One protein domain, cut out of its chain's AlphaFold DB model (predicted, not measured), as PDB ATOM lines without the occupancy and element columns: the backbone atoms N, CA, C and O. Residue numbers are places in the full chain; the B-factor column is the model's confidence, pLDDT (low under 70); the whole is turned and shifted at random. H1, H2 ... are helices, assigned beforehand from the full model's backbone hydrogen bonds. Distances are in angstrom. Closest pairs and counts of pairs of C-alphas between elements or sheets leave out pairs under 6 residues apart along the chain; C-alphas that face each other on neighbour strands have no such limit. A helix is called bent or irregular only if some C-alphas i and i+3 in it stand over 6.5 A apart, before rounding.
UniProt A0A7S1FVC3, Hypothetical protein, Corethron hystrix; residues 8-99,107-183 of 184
ATOM      1  N   ARG A   8     228.572 174.754 104.575       87.69
ATOM      2  CA  ARG A   8     229.819 174.093 104.984       87.69
ATOM      3  C   ARG A   8     229.689 172.576 105.086       87.69
ATOM      4  O   ARG A   8     230.709 171.898 104.992       87.69
ATOM      5  N   MET A   9     228.477 172.068 105.293       88.88
ATOM      6  CA  MET A   9     228.185 170.638 105.381       88.88
ATOM      7  C   MET A   9     227.963 169.988 104.015       88.88
ATOM      8  O   MET A   9     228.331 168.832 103.827       88.88
ATOM      9  N   PHE A  10     227.383 170.722 103.066       90.94
ATOM     10  CA  PHE A  10     226.999 170.205 101.754       90.94
ATOM     11  C   PHE A  10     227.922 170.700 100.631       90.94
ATOM     12  O   PHE A  10     228.545 171.758 100.740       90.94
ATOM     13  N   THR A  11     228.013 169.930  99.542       90.25
ATOM     14  CA  THR A  11     228.771 170.320  98.343       90.25
ATOM     15  C   THR A  11     228.043 171.414  97.564       90.25
ATOM     16  O   THR A  11     226.842 171.633  97.731       90.25
ATOM     17  N   LYS A  12     228.775 172.120  96.691       86.25
ATOM     18  CA  LYS A  12     228.229 173.237  95.904       86.25
ATOM     19  C   LYS A  12     227.080 172.819  94.985       86.25
ATOM     20  O   LYS A  12     226.216 173.648  94.730       86.25
ATOM     21  N   GLU A  13     227.053 171.566  94.530       88.44
ATOM     22  CA  GLU A  13     226.017 171.064  93.615       88.44
ATOM     23  C   GLU A  13     224.633 170.998  94.266       88.44
ATOM     24  O   GLU A  13     223.631 171.063  93.568       88.44
ATOM     25  N   VAL A  14     224.574 170.871  95.597       91.56
ATOM     26  CA  VAL A  14     223.317 170.739  96.356       91.56
ATOM     27  C   VAL A  14     223.150 171.830  97.417       91.56
ATOM     28  O   VAL A  14     222.270 171.762  98.282       91.56
ATOM     29  N   ALA A  15     224.024 172.838  97.396       90.00
ATOM     30  CA  ALA A  15     224.061 173.879  98.411       90.00
ATOM     31  C   ALA A  15     222.802 174.755  98.376       90.00
ATOM     32  O   ALA A  15     222.332 175.176  99.436       90.00
ATOM     33  N   GLY A  16     222.235 175.035  97.199       89.38
ATOM     34  CA  GLY A  16     221.006 175.814  97.061       89.38
ATOM     35  C   GLY A  16     219.806 175.094  97.667       89.38
ATOM     36  O   GLY A  16     219.081 175.683  98.471       89.38
ATOM     37  N   THR A  17     219.644 173.807  97.372       92.75
ATOM     38  CA  THR A  17     218.587 172.940  97.910       92.75
ATOM     39  C   THR A  17     218.712 172.787  99.421       92.75
ATOM     40  O   THR A  17     217.735 172.969 100.148       92.75
ATOM     41  N   ALA A  18     219.916 172.514  99.931       92.69
ATOM     42  CA  ALA A  18     220.138 172.379 101.370       92.69
ATOM     43  C   ALA A  18     219.806 173.680 102.121       92.69
ATOM     44  O   ALA A  18     219.096 173.666 103.130       92.69
ATOM     45  N   ASN A  19     220.270 174.822 101.606       92.50
ATOM     46  CA  ASN A  19     219.973 176.132 102.184       92.50
ATOM     47  C   ASN A  19     218.476 176.465 102.131       92.50
ATOM     48  O   ASN A  19     217.937 177.021 103.091       92.50
ATOM     49  N   SER A  20     217.797 176.130 101.034       92.56
ATOM     50  CA  SER A  20     216.396 176.486 100.839       92.56
ATOM     51  C   SER A  20     215.439 175.637 101.673       92.56
ATOM     52  O   SER A  20     214.474 176.184 102.205       92.56
ATOM     53  N   ILE A  21     215.718 174.342 101.859       92.31
ATOM     54  CA  ILE A  21     214.937 173.457 102.735       92.31
ATOM     55  C   ILE A  21     215.051 173.926 104.184       92.31
ATOM     56  O   ILE A  21     214.038 174.094 104.864       92.31
ATOM     57  N   VAL A  22     216.272 174.207 104.649       91.81
ATOM     58  CA  VAL A  22     216.493 174.704 106.016       91.81
ATOM     59  C   VAL A  22     215.855 176.083 106.213       91.81
ATOM     60  O   VAL A  22     215.214 176.319 107.237       91.81
ATOM     61  N   GLY A  23     215.951 176.974 105.222       90.00
ATOM     62  CA  GLY A  23     215.245 178.259 105.232       90.00
ATOM     63  C   GLY A  23     213.718 178.109 105.232       90.00
ATOM     64  O   GLY A  23     213.028 178.831 105.950       90.00
ATOM     65  N   GLY A  24     213.182 177.144 104.482       90.81
ATOM     66  CA  GLY A  24     211.761 176.791 104.469       90.81
ATOM     67  C   GLY A  24     211.270 176.325 105.836       90.81
ATOM     68  O   GLY A  24     210.242 176.804 106.310       90.81
ATOM     69  N   TRP A  25     212.044 175.471 106.511       90.88
ATOM     70  CA  TRP A  25     211.747 175.013 107.871       90.88
ATOM     71  C   TRP A  25     211.791 176.154 108.898       90.88
ATOM     72  O   TRP A  25     210.966 176.209 109.807       90.88
ATOM     73  N   GLY A  26     212.714 177.105 108.728       88.94
ATOM     74  CA  GLY A  26     212.754 178.325 109.537       88.94
ATOM     75  C   GLY A  26     211.478 179.159 109.398       88.94
ATOM     76  O   GLY A  26     210.884 179.556 110.400       88.94
ATOM     77  N   ASN A  27     211.007 179.371 108.167       86.81
ATOM     78  CA  ASN A  27     209.837 180.216 107.910       86.81
ATOM     79  C   ASN A  27     208.502 179.516 108.194       86.81
ATOM     80  O   ASN A  27     207.533 180.180 108.570       86.81
ATOM     81  N   LEU A  28     208.464 178.183 108.125       89.50
ATOM     82  CA  LEU A  28     207.365 177.364 108.638       89.50
ATOM     83  C   LEU A  28     207.060 177.678 110.113       89.50
ATOM     84  O   LEU A  28     205.895 177.676 110.518       89.50
ATOM     85  N   GLY A  29     208.087 177.998 110.907       86.75
ATOM     86  CA  GLY A  29     207.944 178.354 112.318       86.75
ATOM     87  C   GLY A  29     206.943 179.487 112.563       86.75
ATOM     88  O   GLY A  29     206.206 179.438 113.547       86.75
ATOM     89  N   GLY A  30     206.833 180.454 111.646       82.25
ATOM     90  CA  GLY A  30     205.822 181.514 111.719       82.25
ATOM     91  C   GLY A  30     204.393 180.967 111.654       82.25
ATOM     92  O   GLY A  30     203.563 181.311 112.491       82.25
ATOM     93  N   GLY A  31     204.122 180.042 110.729       83.75
ATOM     94  CA  GLY A  31     202.811 179.396 110.601       83.75
ATOM     95  C   GLY A  31     202.478 178.479 111.781       83.75
ATOM     96  O   GLY A  31     201.364 178.522 112.304       83.75
ATOM     97  N   VAL A  32     203.456 177.700 112.257       87.56
ATOM     98  CA  VAL A  32     203.298 176.851 113.453       87.56
ATOM     99  C   VAL A  32     203.005 177.701 114.688       87.56
ATOM    100  O   VAL A  32     202.132 177.348 115.474       87.56
ATOM    101  N   THR A  33     203.677 178.843 114.838       85.31
ATOM    102  CA  THR A  33     203.455 179.770 115.957       85.31
ATOM    103  C   THR A  33     202.015 180.281 115.976       85.31
ATOM    104  O   THR A  33     201.404 180.289 117.041       85.31
ATOM    105  N   GLN A  34     201.437 180.633 114.822       80.06
ATOM    106  CA  GLN A  34     200.044 181.097 114.740       80.06
ATOM    107  C   GLN A  34     199.050 180.038 115.248       80.06
ATOM    108  O   GLN A  34     198.162 180.357 116.040       80.06
ATOM    109  N   ILE A  35     199.238 178.767 114.873       83.56
ATOM    110  CA  ILE A  35     198.383 177.661 115.338       83.56
ATOM    111  C   ILE A  35     198.637 177.352 116.819       83.56
ATOM    112  O   ILE A  35     197.710 177.326 117.627       83.56
ATOM    113  N   VAL A  36     199.893 177.098 117.190       85.75
ATOM    114  CA  VAL A  36     200.256 176.607 118.527       85.75
ATOM    115  C   VAL A  36     199.994 177.673 119.585       85.75
ATOM    116  O   VAL A  36     199.381 177.378 120.608       85.75
ATOM    117  N   MET A  37     200.408 178.917 119.351       83.31
ATOM    118  CA  MET A  37     200.211 179.994 120.324       83.31
ATOM    119  C   MET A  37     198.756 180.462 120.327       83.31
ATOM    120  O   MET A  37     198.153 180.555 121.395       83.31
ATOM    121  N   GLY A  38     198.189 180.736 119.147       75.25
ATOM    122  CA  GLY A  38     196.871 181.353 119.009       75.25
ATOM    123  C   GLY A  38     195.708 180.400 119.275       75.25
ATOM    124  O   GLY A  38     194.763 180.772 119.966       75.25
ATOM    125  N   SER A  39     195.773 179.170 118.761       75.38
ATOM    126  CA  SER A  39     194.645 178.226 118.796       75.38
ATOM    127  C   SER A  39     194.760 177.143 119.870       75.38
ATOM    128  O   SER A  39     193.740 176.566 120.233       75.38
ATOM    129  N   ALA A  40     195.957 176.865 120.401       82.38
ATOM    130  CA  ALA A  40     196.152 175.822 121.416       82.38
ATOM    131  C   ALA A  40     196.557 176.381 122.790       82.38
ATOM    132  O   ALA A  40     195.820 176.230 123.766       82.38
ATOM    133  N   LEU A  41     197.711 177.047 122.885       84.88
ATOM    134  CA  LEU A  41     198.276 177.468 124.169       84.88
ATOM    135  C   LEU A  41     197.482 178.611 124.806       84.88
ATOM    136  O   LEU A  41     197.198 178.563 126.001       84.88
ATOM    137  N   PHE A  42     197.093 179.632 124.041       82.81
ATOM    138  CA  PHE A  42     196.375 180.775 124.604       82.81
ATOM    139  C   PHE A  42     195.000 180.412 125.201       82.81
ATOM    140  O   PHE A  42     194.749 180.803 126.346       82.81
ATOM    141  N   PRO A  43     194.131 179.626 124.529       82.75
ATOM    142  CA  PRO A  43     192.895 179.130 125.139       82.75
ATOM    143  C   PRO A  43     193.144 178.256 126.374       82.75
ATOM    144  O   PRO A  43     192.471 178.433 127.390       82.75
ATOM    145  N   LEU A  44     194.145 177.368 126.326       86.38
ATOM    146  CA  LEU A  44     194.510 176.503 127.450       86.38
ATOM    147  C   LEU A  44     194.883 177.325 128.690       86.38
ATOM    148  O   LEU A  44     194.326 177.118 129.767       86.38
ATOM    149  N   PHE A  45     195.783 178.300 128.544       85.94
ATOM    150  CA  PHE A  45     196.192 179.140 129.669       85.94
ATOM    151  C   PHE A  45     195.085 180.085 130.141       85.94
ATOM    152  O   PHE A  45     195.027 180.391 131.329       85.94
ATOM    153  N   LYS A  46     194.162 180.505 129.267       83.75
ATOM    154  CA  LYS A  46     192.962 181.243 129.693       83.75
ATOM    155  C   LYS A  46     192.079 180.427 130.636       83.75
ATOM    156  O   LYS A  46     191.556 180.994 131.588       83.75
ATOM    157  N   ILE A  47     191.933 179.122 130.394       86.75
ATOM    158  CA  ILE A  47     191.182 178.218 131.282       86.75
ATOM    159  C   ILE A  47     191.935 178.031 132.604       86.75
ATOM    160  O   ILE A  47     191.337 178.128 133.672       86.75
ATOM    161  N   ILE A  48     193.254 177.826 132.546       86.88
ATOM    162  CA  ILE A  48     194.097 177.654 133.743       86.88
ATOM    163  C   ILE A  48     194.054 178.899 134.645       86.88
ATOM    164  O   ILE A  48     193.983 178.778 135.866       86.88
ATOM    165  N   PHE A  49     194.053 180.098 134.058       88.31
ATOM    166  CA  PHE A  49     193.995 181.370 134.783       88.31
ATOM    167  C   PHE A  49     192.581 181.957 134.889       88.31
ATOM    168  O   PHE A  49     192.447 183.159 135.114       88.31
ATOM    169  N   ALA A  50     191.527 181.144 134.754       83.00
ATOM    170  CA  ALA A  50     190.142 181.626 134.754       83.00
ATOM    171  C   ALA A  50     189.746 182.383 136.037       83.00
ATOM    172  O   ALA A  50     188.922 183.288 135.978       83.00
ATOM    173  N   ASN A  51     190.371 182.059 137.175       84.56
ATOM    174  CA  ASN A  51     190.109 182.689 138.476       84.56
ATOM    175  C   ASN A  51     190.926 183.972 138.728       84.56
ATOM    176  O   ASN A  51     190.889 184.517 139.827       84.56
ATOM    177  N   ASN A  52     191.720 184.418 137.755       84.12
ATOM    178  CA  ASN A  52     192.568 185.601 137.881       84.12
ATOM    179  C   ASN A  52     191.786 186.865 137.479       84.12
ATOM    180  O   ASN A  52     190.898 186.782 136.635       84.12
ATOM    181  N   GLU A  53     192.138 188.043 138.004       78.00
ATOM    182  CA  GLU A  53     191.437 189.301 137.660       78.00
ATOM    183  C   GLU A  53     191.501 189.620 136.156       78.00
ATOM    184  O   GLU A  53     190.576 190.195 135.587       78.00
ATOM    185  N   ASN A  54     192.589 189.213 135.489       83.38
ATOM    186  CA  ASN A  54     192.741 189.340 134.043       83.38
ATOM    187  C   ASN A  54     193.304 188.047 133.414       83.38
ATOM    188  O   ASN A  54     194.517 187.937 133.178       83.38
ATOM    189  N   PRO A  55     192.433 187.067 133.100       80.25
ATOM    190  CA  PRO A  55     192.840 185.769 132.558       80.25
ATOM    191  C   PRO A  55     193.569 185.884 131.213       80.25
ATOM    192  O   PRO A  55     194.490 185.120 130.930       80.25
ATOM    193  N   ALA A  56     193.197 186.865 130.383       80.44
ATOM    194  CA  ALA A  56     193.804 187.074 129.071       80.44
ATOM    195  C   ALA A  56     195.252 187.582 129.174       80.44
ATOM    196  O   ALA A  56     196.130 187.082 128.468       80.44
ATOM    197  N   ALA A  57     195.515 188.537 130.071       82.88
ATOM    198  CA  ALA A  57     196.861 189.066 130.281       82.88
ATOM    199  C   ALA A  57     197.802 188.018 130.897       82.88
ATOM    200  O   ALA A  57     198.954 187.898 130.472       82.88
ATOM    201  N   ALA A  58     197.311 187.233 131.864       83.56
ATOM    202  CA  ALA A  58     198.072 186.142 132.470       83.56
ATOM    203  C   ALA A  58     198.400 185.035 131.450       83.56
ATOM    204  O   ALA A  58     199.543 184.572 131.377       83.56
ATOM    205  N   ALA A  59     197.426 184.666 130.608       84.94
ATOM    206  CA  ALA A  59     197.617 183.680 129.553       84.94
ATOM    207  C   ALA A  59     198.673 184.123 128.536       84.94
ATOM    208  O   ALA A  59     199.618 183.382 128.286       84.94
ATOM    209  N   TRP A  60     198.582 185.349 128.008       82.62
ATOM    210  CA  TRP A  60     199.535 185.854 127.011       82.62
ATOM    211  C   TRP A  60     200.988 185.844 127.507       82.62
ATOM    212  O   TRP A  60     201.887 185.393 126.798       82.62
ATOM    213  N   ARG A  61     201.225 186.277 128.752       86.88
ATOM    214  CA  ARG A  61     202.570 186.277 129.355       86.88
ATOM    215  C   ARG A  61     203.142 184.868 129.491       86.88
ATOM    216  O   ARG A  61     204.326 184.662 129.241       86.88
ATOM    217  N   THR A  62     202.300 183.910 129.866       85.62
ATOM    218  CA  THR A  62     202.720 182.526 130.120       85.62
ATOM    219  C   THR A  62     202.945 181.751 128.821       85.62
ATOM    220  O   THR A  62     203.894 180.977 128.718       85.62
ATOM    221  N   VAL A  63     202.139 182.017 127.790       86.69
ATOM    222  CA  VAL A  63     202.274 181.422 126.451       86.69
ATOM    223  C   VAL A  63     203.663 181.685 125.855       86.69
ATOM    224  O   VAL A  63     204.249 180.778 125.275       86.69
ATOM    225  N   CYS A  64     204.239 182.873 126.071       86.00
ATOM    226  CA  CYS A  64     205.586 183.224 125.599       86.00
ATOM    227  C   CYS A  64     206.726 182.453 126.287       86.00
ATOM    228  O   CYS A  64     207.821 182.364 125.732       86.00
ATOM    229  N   ILE A  65     206.493 181.873 127.468       89.44
ATOM    230  CA  ILE A  65     207.514 181.108 128.203       89.44
ATOM    231  C   ILE A  65     207.757 179.753 127.529       89.44
ATOM    232  O   ILE A  65     208.894 179.295 127.449       89.44
ATOM    233  N   VAL A  66     206.706 179.129 126.994       89.12
ATOM    234  CA  VAL A  66     206.773 177.803 126.361       89.12
ATOM    235  C   VAL A  66     207.796 177.751 125.210       89.12
ATOM    236  O   VAL A  66     208.718 176.935 125.293       89.12
ATOM    237  N   PRO A  67     207.732 178.607 124.166       89.56
ATOM    238  CA  PRO A  67     208.719 178.581 123.088       89.56
ATOM    239  C   PRO A  67     210.125 178.955 123.568       89.56
ATOM    240  O   PRO A  67     211.096 178.433 123.026       89.56
ATOM    241  N   ALA A  68     210.261 179.794 124.602       90.62
ATOM    242  CA  ALA A  68     211.564 180.128 125.174       90.62
ATOM    243  C   ALA A  68     212.241 178.900 125.808       90.62
ATOM    244  O   ALA A  68     213.420 178.644 125.557       90.62
ATOM    245  N   VAL A  69     211.489 178.098 126.569       93.38
ATOM    246  CA  VAL A  69     211.990 176.850 127.169       93.38
ATOM    247  C   VAL A  69     212.349 175.830 126.089       93.38
ATOM    248  O   VAL A  69     213.425 175.236 126.144       93.38
ATOM    249  N   VAL A  70     211.490 175.661 125.078       92.00
ATOM    250  CA  VAL A  70     211.752 174.750 123.951       92.00
ATOM    251  C   VAL A  70     213.012 175.170 123.189       92.00
ATOM    252  O   VAL A  70     213.861 174.326 122.911       92.00
ATOM    253  N   ALA A  71     213.181 176.464 122.905       91.69
ATOM    254  CA  ALA A  71     214.360 176.983 122.217       91.69
ATOM    255  C   ALA A  71     215.647 176.771 123.028       91.69
ATOM    256  O   ALA A  71     216.668 176.371 122.468       91.69
ATOM    257  N   PHE A  72     215.601 176.986 124.346       94.81
ATOM    258  CA  PHE A  72     216.751 176.765 125.222       94.81
ATOM    259  C   PHE A  72     217.139 175.281 125.296       94.81
ATOM    260  O   PHE A  72     218.311 174.935 125.136       94.81
ATOM    261  N   ALA A  73     216.153 174.394 125.468       94.88
ATOM    262  CA  ALA A  73     216.370 172.950 125.462       94.88
ATOM    263  C   ALA A  73     216.954 172.477 124.122       94.88
ATOM    264  O   ALA A  73     217.924 171.717 124.099       94.88
ATOM    265  N   TRP A  74     216.425 172.982 123.004       93.56
ATOM    266  CA  TRP A  74     216.935 172.658 121.674       93.56
ATOM    267  C   TRP A  74     218.368 173.152 121.465       93.56
ATOM    268  O   TRP A  74     219.203 172.421 120.935       93.56
ATOM    269  N   GLY A  75     218.692 174.354 121.951       91.38
ATOM    270  CA  GLY A  75     220.058 174.878 121.949       91.38
ATOM    271  C   GLY A  75     221.037 173.968 122.696       91.38
ATOM    272  O   GLY A  75     222.134 173.706 122.205       91.38
ATOM    273  N   PHE A  76     220.629 173.416 123.844       93.19
ATOM    274  CA  PHE A  76     221.449 172.460 124.587       93.19
ATOM    275  C   PHE A  76     221.667 171.144 123.831       93.19
ATOM    276  O   PHE A  76     222.788 170.634 123.794       93.19
ATOM    277  N   ILE A  77     220.621 170.617 123.190       93.19
ATOM    278  CA  ILE A  77     220.707 169.401 122.369       93.19
ATOM    279  C   ILE A  77     221.669 169.616 121.195       93.19
ATOM    280  O   ILE A  77     222.552 168.787 120.967       93.19
ATOM    281  N   LEU A  78     221.561 170.745 120.488       90.25
ATOM    282  CA  LEU A  78     222.434 171.062 119.355       90.25
ATOM    283  C   LEU A  78     223.912 171.105 119.751       90.25
ATOM    284  O   LEU A  78     224.741 170.588 119.011       90.25
ATOM    285  N   MET A  79     224.245 171.623 120.937       86.50
ATOM    286  CA  MET A  79     225.629 171.630 121.438       86.50
ATOM    287  C   MET A  79     226.215 170.226 121.670       86.50
ATOM    288  O   MET A  79     227.433 170.087 121.781       86.50
ATOM    289  N   LYS A  80     225.376 169.194 121.802       86.62
ATOM    290  CA  LYS A  80     225.806 167.809 122.049       86.62
ATOM    291  C   LYS A  80     225.755 166.929 120.805       86.62
ATOM    292  O   LYS A  80     226.552 166.003 120.713       86.62
ATOM    293  N   VAL A  81     224.813 167.192 119.903       89.06
ATOM    294  CA  VAL A  81     224.506 166.319 118.759       89.06
ATOM    295  C   VAL A  81     225.058 166.864 117.440       89.06
ATOM    296  O   VAL A  81     225.317 166.082 116.533       89.06
ATOM    297  N   SER A  82     225.235 168.182 117.308       86.75
ATOM    298  CA  SER A  82     225.665 168.789 116.045       86.75
ATOM    299  C   SER A  82     227.184 168.864 115.931       86.75
ATOM    300  O   SER A  82     227.857 169.335 116.846       86.75
ATOM    301  N   ASP A  83     227.694 168.512 114.753       86.75
ATOM    302  CA  ASP A  83     229.060 168.819 114.335       86.75
ATOM    303  C   ASP A  83     229.132 170.198 113.659       86.75
ATOM    304  O   ASP A  83     228.161 170.667 113.051       86.75
ATOM    305  N   ASP A  84     230.295 170.847 113.737       85.31
ATOM    306  CA  ASP A  84     230.522 172.166 113.124       85.31
ATOM    307  C   ASP A  84     230.768 172.100 111.605       85.31
ATOM    308  O   ASP A  84     230.426 173.028 110.863       85.31
ATOM    309  N   CYS A  85     231.400 171.021 111.137       83.81
ATOM    310  CA  CYS A  85     231.663 170.739 109.727       83.81
ATOM    311  C   CYS A  85     231.873 169.226 109.508       83.81
ATOM    312  O   CYS A  85     232.057 168.500 110.486       83.81
ATOM    313  N   PRO A  86     231.940 168.732 108.256       83.94
ATOM    314  CA  PRO A  86     232.115 167.299 107.983       83.94
ATOM    315  C   PRO A  86     233.407 166.697 108.559       83.94
ATOM    316  O   PRO A  86     233.504 165.490 108.743       83.94
ATOM    317  N   LYS A  87     234.412 167.537 108.853       81.81
ATOM    318  CA  LYS A  87     235.686 167.144 109.481       81.81
ATOM    319  C   LYS A  87     235.646 167.186 111.019       81.81
ATOM    320  O   LYS A  87     236.681 167.026 111.663       81.81
ATOM    321  N   GLY A  88     234.477 167.423 111.613       83.19
ATOM    322  CA  GLY A  88     234.277 167.564 113.054       83.19
ATOM    323  C   GLY A  88     234.402 169.007 113.555       83.19
ATOM    324  O   GLY A  88     234.334 169.971 112.794       83.19
ATOM    325  N   ASN A  89     234.561 169.161 114.870       83.38
ATOM    326  CA  ASN A  89     234.424 170.460 115.536       83.38
ATOM    327  C   ASN A  89     235.594 171.422 115.289       83.38
ATOM    328  O   ASN A  89     236.769 171.050 115.411       83.38
ATOM    329  N   TYR A  90     235.273 172.701 115.077       82.50
ATOM    330  CA  TYR A  90     236.248 173.761 114.803       82.50
ATOM    331  C   TYR A  90     237.256 173.935 115.939       82.50
ATOM    332  O   TYR A  90     238.432 174.195 115.687       82.50
ATOM    333  N   SER A  91     236.841 173.714 117.191       79.44
ATOM    334  CA  SER A  91     237.741 173.773 118.352       79.44
ATOM    335  C   SER A  91     238.889 172.756 118.270       79.44
ATOM    336  O   SER A  91     240.003 173.049 118.704       79.44
ATOM    337  N   LYS A  92     238.642 171.569 117.698       81.94
ATOM    338  CA  LYS A  92     239.670 170.533 117.511       81.94
ATOM    339  C   LYS A  92     240.549 170.851 116.301       81.94
ATOM    340  O   LYS A  92     241.766 170.804 116.423       81.94
ATOM    341  N   LEU A  93     239.937 171.269 115.191       81.19
ATOM    342  CA  LEU A  93     240.630 171.620 113.942       81.19
ATOM    343  C   LEU A  93     241.567 172.829 114.092       81.19
ATOM    344  O   LEU A  93     242.647 172.866 113.512       81.19
ATOM    345  N   LYS A  94     241.187 173.811 114.916       81.19
ATOM    346  CA  LYS A  94     242.045 174.962 115.220       81.19
ATOM    347  C   LYS A  94     243.249 174.578 116.088       81.19
ATOM    348  O   LYS A  94     244.306 175.184 115.965       81.19
ATOM    349  N   LYS A  95     243.106 173.560 116.946       82.00
ATOM    350  CA  LYS A  95     244.200 173.032 117.777       82.00
ATOM    351  C   LYS A  95     245.160 172.133 116.997       82.00
ATOM    352  O   LYS A  95     246.336 172.110 117.333       82.00
ATOM    353  N   SER A  96     244.676 171.407 115.986       81.38
ATOM    354  CA  SER A  96     245.522 170.585 115.108       81.38
ATOM    355  C   SER A  96     246.245 171.392 114.025       81.38
ATOM    356  O   SER A  96     247.168 170.877 113.409       81.38
ATOM    357  N   GLY A  97     245.863 172.658 113.813       79.12
ATOM    358  CA  GLY A  97     246.450 173.525 112.787       79.12
ATOM    359  C   GLY A  97     245.846 173.338 111.390       79.12
ATOM    360  O   GLY A  97     246.270 174.003 110.452       79.12
ATOM    361  N   ASP A  98     244.816 172.500 111.250       78.06
ATOM    362  CA  ASP A  98     244.176 172.175 109.964       78.06
ATOM    363  C   ASP A  98     243.193 173.253 109.468       78.06
ATOM    364  O   ASP A  98     242.519 173.079 108.448       78.06
ATOM    365  N   MET A  99     243.065 174.369 110.197       77.00
ATOM    366  CA  MET A  99     242.172 175.472 109.860       77.00
ATOM    367  C   MET A  99     242.918 176.814 109.850       77.00
ATOM    368  O   MET A  99     243.404 177.233 110.900       77.00
ATOM    369  N   SER A 107     237.085 189.245 105.584       86.38
ATOM    370  CA  SER A 107     235.884 188.634 104.994       86.38
ATOM    371  C   SER A 107     234.738 189.637 104.860       86.38
ATOM    372  O   SER A 107     234.086 189.685 103.819       86.38
ATOM    373  N   PHE A 108     234.530 190.485 105.873       87.56
ATOM    374  CA  PHE A 108     233.520 191.541 105.822       87.56
ATOM    375  C   PHE A 108     233.810 192.553 104.710       87.56
ATOM    376  O   PHE A 108     232.931 192.849 103.904       87.56
ATOM    377  N   ARG A 109     235.055 193.040 104.614       90.56
ATOM    378  CA  ARG A 109     235.467 193.981 103.564       90.56
ATOM    379  C   ARG A 109     235.274 193.389 102.170       90.56
ATOM    380  O   ARG A 109     234.762 194.076 101.293       90.56
ATOM    381  N   SER A 110     235.645 192.125 101.973       88.25
ATOM    382  CA  SER A 110     235.454 191.428 100.698       88.25
ATOM    383  C   SER A 110     233.973 191.319 100.322       88.25
ATOM    384  O   SER A 110     233.607 191.636  99.191       88.25
ATOM    385  N   GLY A 111     233.110 190.955 101.276       89.12
ATOM    386  CA  GLY A 111     231.665 190.882 101.053       89.12
ATOM    387  C   GLY A 111     231.043 192.241 100.728       89.12
ATOM    388  O   GLY A 111     230.261 192.341  99.784       89.12
ATOM    389  N   ALA A 112     231.428 193.289 101.460       91.31
ATOM    390  CA  ALA A 112     230.907 194.645 101.287       91.31
ATOM    391  C   ALA A 112     231.365 195.312  99.980       91.31
ATOM    392  O   ALA A 112     230.635 196.130  99.422       91.31
ATOM    393  N   MET A 113     232.558 194.974  99.484       92.62
ATOM    394  CA  MET A 113     233.080 195.498  98.215       92.62
ATOM    395  C   MET A 113     232.513 194.779  96.982       92.62
ATOM    396  O   MET A 113     232.711 195.245  95.864       92.62
ATOM    397  N   ASN A 114     231.807 193.660  97.156       94.31
ATOM    398  CA  ASN A 114     231.223 192.919  96.045       94.31
ATOM    399  C   ASN A 114     229.823 193.458  95.701       94.31
ATOM    400  O   ASN A 114     228.904 193.412  96.520       94.31
ATOM    401  N   LEU A 115     229.649 193.940  94.468       93.44
ATOM    402  CA  LEU A 115     228.379 194.483  93.975       93.44
ATOM    403  C   LEU A 115     227.244 193.443  94.010       93.44
ATOM    404  O   LEU A 115     226.112 193.778  94.357       93.44
ATOM    405  N   ASN A 116     227.549 192.174  93.714       92.19
ATOM    406  CA  ASN A 116     226.555 191.098  93.718       92.19
ATOM    407  C   ASN A 116     225.940 190.913  95.110       92.19
ATOM    408  O   ASN A 116     224.748 190.633  95.218       92.19
ATOM    409  N   THR A 117     226.719 191.138  96.177       91.88
ATOM    410  CA  THR A 117     226.218 191.107  97.557       91.88
ATOM    411  C   THR A 117     225.090 192.112  97.754       91.88
ATOM    412  O   THR A 117     224.071 191.773  98.345       91.88
ATOM    413  N   TRP A 118     225.240 193.334  97.240       93.88
ATOM    414  CA  TRP A 118     224.247 194.394  97.411       93.88
ATOM    415  C   TRP A 118     222.981 194.159  96.593       93.88
ATOM    416  O   TRP A 118     221.882 194.392  97.095       93.88
ATOM    417  N   ILE A 119     223.117 193.638  95.372       94.31
ATOM    418  CA  ILE A 119     221.967 193.262  94.539       94.31
ATOM    419  C   ILE A 119     221.143 192.176  95.244       94.31
ATOM    420  O   ILE A 119     219.932 192.320  95.410       94.31
ATOM    421  N   LEU A 120     221.806 191.118  95.725       90.94
ATOM    422  CA  LEU A 120     221.150 190.033  96.456       90.94
ATOM    423  C   LEU A 120     220.570 190.507  97.794       90.94
ATOM    424  O   LEU A 120     219.485 190.072  98.172       90.94
ATOM    425  N   PHE A 121     221.255 191.417  98.490       91.81
ATOM    426  CA  PHE A 121     220.784 192.008  99.740       91.81
ATOM    427  C   PHE A 121     219.476 192.783  99.549       91.81
ATOM    428  O   PHE A 121     218.524 192.563 100.298       91.81
ATOM    429  N   LEU A 122     219.402 193.650  98.535       93.81
ATOM    430  CA  LEU A 122     218.196 194.426  98.237       93.81
ATOM    431  C   LEU A 122     217.036 193.518  97.822       93.81
ATOM    432  O   LEU A 122     215.938 193.646  98.360       93.81
ATOM    433  N   GLN A 123     217.290 192.560  96.928       92.62
ATOM    434  CA  GLN A 123     216.281 191.587  96.511       92.62
ATOM    435  C   GLN A 123     215.743 190.791  97.706       92.62
ATOM    436  O   GLN A 123     214.529 190.656  97.874       92.62
ATOM    437  N   TYR A 124     216.640 190.291  98.561       90.12
ATOM    438  CA  TYR A 124     216.267 189.557  99.765       90.12
ATOM    439  C   TYR A 124     215.450 190.427 100.724       90.12
ATOM    440  O   TYR A 124     214.409 189.983 101.205       90.12
ATOM    441  N   GLY A 125     215.881 191.668 100.965       90.88
ATOM    442  CA  GLY A 125     215.175 192.622 101.819       90.88
ATOM    443  C   GLY A 125     213.745 192.887 101.345       90.88
ATOM    444  O   GLY A 125     212.814 192.826 102.147       90.88
ATOM    445  N   CYS A 126     213.551 193.095 100.042       92.19
ATOM    446  CA  CYS A 126     212.227 193.297  99.452       92.19
ATOM    447  C   CYS A 126     211.335 192.054  99.592       92.19
ATOM    448  O   CYS A 126     210.208 192.155 100.080       92.19
ATOM    449  N   CYS A 127     211.829 190.872  99.209       88.62
ATOM    450  CA  CYS A 127     211.047 189.636  99.279       88.62
ATOM    451  C   CYS A 127     210.687 189.257 100.721       88.62
ATOM    452  O   CYS A 127     209.527 188.982 101.026       88.62
ATOM    453  N   PHE A 128     211.674 189.266 101.616       86.62
ATOM    454  CA  PHE A 128     211.474 188.875 103.006       86.62
ATOM    455  C   PHE A 128     210.646 189.907 103.784       86.62
ATOM    456  O   PHE A 128     209.850 189.534 104.641       86.62
ATOM    457  N   GLY A 129     210.765 191.201 103.467       89.00
ATOM    458  CA  GLY A 129     209.955 192.254 104.088       89.00
ATOM    459  C   GLY A 129     208.457 192.110 103.800       89.00
ATOM    460  O   GLY A 129     207.630 192.224 104.712       89.00
ATOM    461  N   VAL A 130     208.095 191.790 102.553       88.19
ATOM    462  CA  VAL A 130     206.702 191.491 102.176       88.19
ATOM    463  C   VAL A 130     206.204 190.243 102.900       88.19
ATOM    464  O   VAL A 130     205.106 190.245 103.459       88.19
ATOM    465  N   GLU A 131     207.026 189.196 102.951       85.56
ATOM    466  CA  GLU A 131     206.696 187.956 103.652       85.56
ATOM    467  C   GLU A 131     206.450 188.179 105.154       85.56
ATOM    468  O   GLU A 131     205.485 187.653 105.711       85.56
ATOM    469  N   LEU A 132     207.282 188.990 105.814       84.62
ATOM    470  CA  LEU A 132     207.126 189.321 107.231       84.62
ATOM    471  C   LEU A 132     205.838 190.114 107.488       84.62
ATOM    472  O   LEU A 132     205.113 189.832 108.442       84.62
ATOM    473  N   THR A 133     205.530 191.070 106.611       87.25
ATOM    474  CA  THR A 133     204.300 191.868 106.695       87.25
ATOM    475  C   THR A 133     203.064 190.981 106.559       87.25
ATOM    476  O   THR A 133     202.132 191.104 107.354       87.25
ATOM    477  N   MET A 134     203.076 190.033 105.617       85.38
ATOM    478  CA  MET A 134     201.993 189.059 105.476       85.38
ATOM    479  C   MET A 134     201.842 188.180 106.714       85.38
ATOM    480  O   MET A 134     200.737 188.062 107.232       85.38
ATOM    481  N   ASN A 135     202.928 187.624 107.252       81.81
ATOM    482  CA  ASN A 135     202.859 186.783 108.453       81.81
ATOM    483  C   ASN A 135     202.315 187.521 109.689       81.81
ATOM    484  O   ASN A 135     201.661 186.901 110.529       81.81
ATOM    485  N   ASN A 136     202.581 188.825 109.810       83.38
ATOM    486  CA  ASN A 136     202.130 189.630 110.945       83.38
ATOM    487  C   ASN A 136     200.668 190.090 110.808       83.38
ATOM    488  O   ASN A 136     199.932 190.125 111.789       83.38
ATOM    489  N   LEU A 137     200.236 190.442 109.593       84.81
ATOM    490  CA  LEU A 137     198.921 191.050 109.364       84.81
ATOM    491  C   LEU A 137     197.851 190.066 108.883       84.81
ATOM    492  O   LEU A 137     196.668 190.373 109.003       84.81
ATOM    493  N   ALA A 138     198.225 188.896 108.353       82.00
ATOM    494  CA  ALA A 138     197.271 187.970 107.742       82.00
ATOM    495  C   ALA A 138     196.163 187.535 108.713       82.00
ATOM    496  O   ALA A 138     194.988 187.595 108.357       82.00
ATOM    497  N   ALA A 139     196.509 187.143 109.943       79.12
ATOM    498  CA  ALA A 139     195.520 186.685 110.919       79.12
ATOM    499  C   ALA A 139     194.525 187.801 111.294       79.12
ATOM    500  O   ALA A 139     193.313 187.583 111.266       79.12
ATOM    501  N   SER A 140     195.019 189.014 111.566       80.81
ATOM    502  CA  SER A 140     194.167 190.167 111.877       80.81
ATOM    503  C   SER A 140     193.289 190.559 110.690       80.81
ATOM    504  O   SER A 140     192.091 190.763 110.857       80.81
ATOM    505  N   TYR A 141     193.839 190.561 109.472       85.25
ATOM    506  CA  TYR A 141     193.092 190.877 108.255       85.25
ATOM    507  C   TYR A 141     191.914 189.921 108.025       85.25
ATOM    508  O   TYR A 141     190.804 190.366 107.724       85.25
ATOM    509  N   PHE A 142     192.122 188.609 108.195       83.19
ATOM    510  CA  PHE A 142     191.040 187.631 108.056       83.19
ATOM    511  C   PHE A 142     189.991 187.752 109.167       83.19
ATOM    512  O   PHE A 142     188.799 187.584 108.900       83.19
ATOM    513  N   SER A 143     190.405 188.091 110.389       80.31
ATOM    514  CA  SER A 143     189.481 188.304 111.505       80.31
ATOM    515  C   SER A 143     188.631 189.565 111.323       80.31
ATOM    516  O   SER A 143     187.418 189.508 111.506       80.31
ATOM    517  N   GLU A 144     189.238 190.688 110.941       84.88
ATOM    518  CA  GLU A 144     188.569 191.992 110.855       84.88
ATOM    519  C   GLU A 144     187.698 192.125 109.606       84.88
ATOM    520  O   GLU A 144     186.576 192.620 109.678       84.88
ATOM    521  N   LYS A 145     188.189 191.668 108.448       85.44
ATOM    522  CA  LYS A 145     187.497 191.889 107.172       85.44
ATOM    523  C   LYS A 145     186.442 190.837 106.852       85.44
ATOM    524  O   LYS A 145     185.441 191.157 106.219       85.44
ATOM    525  N   TYR A 146     186.673 189.593 107.262       82.38
ATOM    526  CA  TYR A 146     185.764 188.479 106.985       82.38
ATOM    527  C   TYR A 146     184.983 188.024 108.222       82.38
ATOM    528  O   TYR A 146     184.196 187.086 108.126       82.38
ATOM    529  N   GLY A 147     185.192 188.662 109.383       80.00
ATOM    530  CA  GLY A 147     184.548 188.271 110.641       80.00
ATOM    531  C   GLY A 147     184.909 186.851 111.087       80.00
ATOM    532  O   GLY A 147     184.161 186.229 111.842       80.00
ATOM    533  N   ALA A 148     186.016 186.300 110.577       75.94
ATOM    534  CA  ALA A 148     186.431 184.947 110.899       75.94
ATOM    535  C   ALA A 148     186.808 184.861 112.381       75.94
ATOM    536  O   ALA A 148     187.472 185.746 112.922       75.94
ATOM    537  N   LYS A 149     186.417 183.762 113.035       77.94
ATOM    538  CA  LYS A 149     186.891 183.470 114.390       77.94
ATOM    539  C   LYS A 149     188.418 183.368 114.391       77.94
ATOM    540  O   LYS A 149     189.006 182.902 113.411       77.94
ATOM    541  N   THR A 150     189.045 183.779 115.490       73.06
ATOM    542  CA  THR A 150     190.504 183.861 115.633       73.06
ATOM    543  C   THR A 150     191.203 182.549 115.273       73.06
ATOM    544  O   THR A 150     192.271 182.569 114.669       73.06
ATOM    545  N   GLU A 151     190.582 181.406 115.559       72.56
ATOM    546  CA  GLU A 151     191.112 180.082 115.232       72.56
ATOM    547  C   GLU A 151     191.143 179.825 113.719       72.56
ATOM    548  O   GLU A 151     192.144 179.348 113.187       72.56
ATOM    549  N   VAL A 152     190.072 180.182 113.004       79.12
ATOM    550  CA  VAL A 152     189.980 180.004 111.545       79.12
ATOM    551  C   VAL A 152     190.913 180.981 110.829       79.12
ATOM    552  O   VAL A 152     191.607 180.599 109.889       79.12
ATOM    553  N   ALA A 153     190.987 182.225 111.305       80.50
ATOM    554  CA  ALA A 153     191.902 183.230 110.776       80.50
ATOM    555  C   ALA A 153     193.377 182.822 110.960       80.50
ATOM    556  O   ALA A 153     194.165 182.928 110.019       80.50
ATOM    557  N   ALA A 154     193.737 182.291 112.135       79.75
ATOM    558  CA  ALA A 154     195.073 181.760 112.407       79.75
ATOM    559  C   ALA A 154     195.392 180.531 111.542       79.75
ATOM    560  O   ALA A 154     196.496 180.433 111.006       79.75
ATOM    561  N   ALA A 155     194.428 179.626 111.344       82.56
ATOM    562  CA  ALA A 155     194.594 178.467 110.473       82.56
ATOM    563  C   ALA A 155     194.864 178.885 109.018       82.56
ATOM    564  O   ALA A 155     195.823 178.404 108.418       82.56
ATOM    565  N   ILE A 156     194.095 179.829 108.469       83.62
ATOM    566  CA  ILE A 156     194.305 180.333 107.102       83.62
ATOM    567  C   ILE A 156     195.655 181.053 106.986       83.62
ATOM    568  O   ILE A 156     196.418 180.776 106.062       83.62
ATOM    569  N   ALA A 157     195.993 181.924 107.942       83.94
ATOM    570  CA  ALA A 157     197.283 182.614 107.965       83.94
ATOM    571  C   ALA A 157     198.464 181.630 108.049       83.94
ATOM    572  O   ALA A 157     199.501 181.845 107.421       83.94
ATOM    573  N   SER A 158     198.301 180.515 108.766       86.19
ATOM    574  CA  SER A 158     199.350 179.503 108.892       86.19
ATOM    575  C   SER A 158     199.712 178.843 107.561       86.19
ATOM    576  O   SER A 158     200.885 178.533 107.354       86.19
ATOM    577  N   ILE A 159     198.753 178.676 106.637       87.88
ATOM    578  CA  ILE A 159     198.973 178.036 105.326       87.88
ATOM    579  C   ILE A 159     200.071 178.769 104.551       87.88
ATOM    580  O   ILE A 159     200.910 178.130 103.916       87.88
ATOM    581  N   PHE A 160     200.118 180.100 104.657       85.50
ATOM    582  CA  PHE A 160     201.170 180.909 104.049       85.50
ATOM    583  C   PHE A 160     202.562 180.541 104.590       85.50
ATOM    584  O   PHE A 160     203.502 180.362 103.818       85.50
ATOM    585  N   GLY A 161     202.680 180.330 105.904       85.62
ATOM    586  CA  GLY A 161     203.904 179.832 106.533       85.62
ATOM    587  C   GLY A 161     204.272 178.414 106.083       85.62
ATOM    588  O   GLY A 161     205.436 178.151 105.791       85.62
ATOM    589  N   TRP A 162     203.297 177.510 105.964       87.12
ATOM    590  CA  TRP A 162     203.517 176.126 105.512       87.12
ATOM    591  C   TRP A 162     203.951 176.025 104.047       87.12
ATOM    592  O   TRP A 162     204.796 175.195 103.708       87.12
ATOM    593  N   MET A 163     203.429 176.893 103.179       91.19
ATOM    594  CA  MET A 163     203.804 176.951 101.764       91.19
ATOM    595  C   MET A 163     205.310 177.159 101.572       91.19
ATOM    596  O   MET A 163     205.889 176.622 100.625       91.19
ATOM    597  N   ASN A 164     205.960 177.893 102.482       89.19
ATOM    598  CA  ASN A 164     207.392 178.170 102.409       89.19
ATOM    599  C   ASN A 164     208.256 176.917 102.388       89.19
ATOM    600  O   ASN A 164     209.356 176.969 101.838       89.19
ATOM    601  N   LEU A 165     207.768 175.803 102.932       88.56
ATOM    602  CA  LEU A 165     208.482 174.543 102.863       88.56
ATOM    603  C   LEU A 165     208.707 174.100 101.411       88.56
ATOM    604  O   LEU A 165     209.821 173.774 101.002       88.56
ATOM    605  N   PHE A 166     207.629 174.119 100.636       91.25
ATOM    606  CA  PHE A 166     207.627 173.655  99.257       91.25
ATOM    607  C   PHE A 166     208.183 174.721  98.323       91.25
ATOM    608  O   PHE A 166     209.063 174.432  97.520       91.25
ATOM    609  N   ALA A 167     207.720 175.966  98.459       90.69
ATOM    610  CA  ALA A 167     208.126 177.058  97.584       90.69
ATOM    611  C   ALA A 167     209.637 177.324  97.669       90.69
ATOM    612  O   ALA A 167     210.299 177.450  96.637       90.69
ATOM    613  N   ARG A 168     210.215 177.335  98.882       90.44
ATOM    614  CA  ARG A 168     211.668 177.486  99.033       90.44
ATOM    615  C   ARG A 168     212.413 176.239  98.587       90.44
ATOM    616  O   ARG A 168     213.380 176.374  97.841       90.44
ATOM    617  N   GLY A 169     211.953 175.048  98.975       92.44
ATOM    618  CA  GLY A 169     212.549 173.784  98.533       92.44
ATOM    619  C   GLY A 169     212.690 173.718  97.008       92.44
ATOM    620  O   GLY A 169     213.793 173.538  96.496       92.44
ATOM    621  N   LEU A 170     211.601 173.993  96.284       93.56
ATOM    622  CA  LEU A 170     211.571 174.041  94.819       93.56
ATOM    623  C   LEU A 170     212.474 175.136  94.238       93.56
ATOM    624  O   LEU A 170     213.135 174.902  93.226       93.56
ATOM    625  N   GLY A 171     212.530 176.311  94.868       92.50
ATOM    626  CA  GLY A 171     213.420 177.397  94.454       92.50
ATOM    627  C   GLY A 171     214.901 177.018  94.551       92.50
ATOM    628  O   GLY A 171     215.652 177.241  93.605       92.50
ATOM    629  N   GLY A 172     215.311 176.384  95.653       91.62
ATOM    630  CA  GLY A 172     216.687 175.896  95.819       91.62
ATOM    631  C   GLY A 172     217.037 174.769  94.852       91.62
ATOM    632  O   GLY A 172     218.083 174.830  94.216       91.62
ATOM    633  N   PHE A 173     216.125 173.815  94.650       92.81
ATOM    634  CA  PHE A 173     216.304 172.754  93.656       92.81
ATOM    635  C   PHE A 173     216.456 173.310  92.235       92.81
ATOM    636  O   PHE A 173     217.330 172.891  91.477       92.81
ATOM    637  N   SER A 174     215.623 174.288  91.875       92.75
ATOM    638  CA  SER A 174     215.708 174.956  90.574       92.75
ATOM    639  C   SER A 174     217.023 175.723  90.426       92.75
ATOM    640  O   SER A 174     217.632 175.674  89.362       92.75
ATOM    641  N   SER A 175     217.491 176.377  91.496       90.94
ATOM    642  CA  SER A 175     218.782 177.071  91.532       90.94
ATOM    643  C   SER A 175     219.952 176.117  91.296       90.94
ATOM    644  O   SER A 175     220.810 176.414  90.470       90.94
ATOM    645  N   ASP A 176     219.976 174.969  91.972       92.44
ATOM    646  CA  ASP A 176     221.039 173.970  91.808       92.44
ATOM    647  C   ASP A 176     221.048 173.392  90.388       92.44
ATOM    648  O   ASP A 176     222.093 173.322  89.744       92.44
ATOM    649  N   LYS A 177     219.869 173.084  89.838       90.44
ATOM    650  CA  LYS A 177     219.732 172.577  88.465       90.44
ATOM    651  C   LYS A 177     220.133 173.601  87.399       90.44
ATOM    652  O   LYS A 177     220.614 173.233  86.329       90.44
ATOM    653  N   MET A 178     219.904 174.888  87.652       89.56
ATOM    654  CA  MET A 178     220.397 175.958  86.781       89.56
ATOM    655  C   MET A 178     221.910 176.113  86.902       89.56
ATOM    656  O   MET A 178     222.569 176.297  85.882       89.56
ATOM    657  N   ASN A 179     222.462 175.987  88.110       88.19
ATOM    658  CA  ASN A 179     223.902 176.027  88.341       88.19
ATOM    659  C   ASN A 179     224.628 174.852  87.666       88.19
ATOM    660  O   ASN A 179     225.695 175.052  87.116       88.19
ATOM    661  N   GLU A 180     224.034 173.661  87.615       87.00
ATOM    662  CA  GLU A 180     224.585 172.522  86.860       87.00
ATOM    663  C   GLU A 180     224.654 172.791  85.343       87.00
ATOM    664  O   GLU A 180     225.549 172.307  84.658       87.00
ATOM    665  N   LYS A 181     223.701 173.556  84.796       85.06
ATOM    666  CA  LYS A 181     223.614 173.833  83.351       85.06
ATOM    667  C   LYS A 181     224.385 175.067  82.890       85.06
ATOM    668  O   LYS A 181     224.758 175.132  81.723       85.06
ATOM    669  N   LEU A 182     224.488 176.077  83.749       82.56
ATOM    670  CA  LEU A 182     225.011 177.410  83.422       82.56
ATOM    671  C   LEU A 182     226.251 177.777  84.240       82.56
ATOM    672  O   LEU A 182     226.903 178.769  83.923       82.56
ATOM    673  N   GLY A 183     226.530 177.040  85.314       68.12
ATOM    674  CA  GLY A 183     227.750 177.189  86.088       68.12
ATOM    675  C   GLY A 183     228.883 176.496  85.350       68.12
ATOM    676  O   GLY A 183     228.793 175.304  85.071       68.12
TER     677      GLY A 183
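This is residues 8 to 99 and 107 to 183 of the 184 residues of the protein "Hypothetical protein" of Corethron hystrix (UniProt A0A7S1FVC3). Two long helices, H1 and H7, lie side by side and run opposite ways, and from one end of this pair two helical arms splay out with open space beside them, one arm starting from H1 and the other from H7. The first arm folds back at H2, which packs on the far part of H1, and goes on as H3, whose residues 68 to 81 stick out free, with little H4 farther along; the second is H6a, joined to H7 through H6b, with its residues 115 to 130 sticking out free and little H5 across its tip. The printed part has 169 residues with seven named helices, H1 to H7 in order along the chain, and no named strand; its class is all helix. The whole is loose, with a radius of gyration of the C-alphas of 21.2 A, and elongated, spanning 62 by 40 by 28 A.

H1, residues 12 to 48, has a kink of 37 degrees near residue 36 and is irregular: C-alphas 13 and 16 are 7.7 A apart. H2, residues 55 to 63, touches H1 beside its residues 37 to 47 alone, the closest C-alphas being those of Phe 45 and Ala 59 at 4.8 A. The two form a helical hairpin, at a shallow tilt of 30 degrees, opposite ways. H3, residues 65 to 81, and H2 meet only through their link; H3 touches no helix but is near H1, with 5 pairs of C-alphas within 10 A. H4, residues 90 to 96, touches no helix. H5, residues 107 to 113, also touches no helix. By its hydrogen bonds H6, residues 115 to 146, was assigned as one helix, but it is bent, with C-alphas 136 and 139 7.2 A apart; its arms H6a, residues 115 to 136, and H6b, residues 139 to 146, stand at a steep tilt of 54 degrees. H5 and H6a are close but not clearly touching, about perpendicular at 84 degrees, with the closest C-alphas, those of Gly 111 and Thr 117, 6.5 A apart. H7, residues 150 to 182, touches H1 with 71 pairs of C-alphas within 8 A, the closest being those of Gly 31 and Ser 158 at 3.9 A. They run opposite ways at a shallow tilt of 6 degrees. H6b touches H7 at a steep tilt of 61 degrees, the closest C-alphas being those of Ala 139 and Ala 153 at 5.0 A. H6a and H7 only just touch, with 3 pairs of C-alphas within 8 A, through residue 135 of H6a alone. In H2, H5, H6a and H6b every O i to N i+4 pair is within hydrogen-bond range; in H1 25 of 33 are, in H3 12 of 13, in H4 2 of 3 and in H7 24 of 29.

H1 begins at C-alpha 12, at (228.229, 173.237, 95.904), and is 51.1 A from first to last C-alpha. H2 is 12.0 A long and H3 24.4 A, while H4 and H5 have seven residues each. H6a begins at C-alpha 115, at (228.379, 194.483, 93.975), and is 31.6 A long; H6b is 10.7 A. H7, 47.6 A long, ends at C-alpha 182, at (225.011, 177.410, 83.422).

The two C-alphas farthest apart, those of Asn 51 and Leu 182, are 65.4 A from each other. Residues 100 to 106 are not printed, and C-alphas 99 and 107 are 15.4 A apart across this cut. Of the links that are printed whole, H2 to H3, H5 to H6 and H6 to H7 are tight, H1 to H2 and H3 to H4 are short, and no link is long. The mean pLDDT of the printed part is 86.5, and residue 183 is the one printed residue under 70.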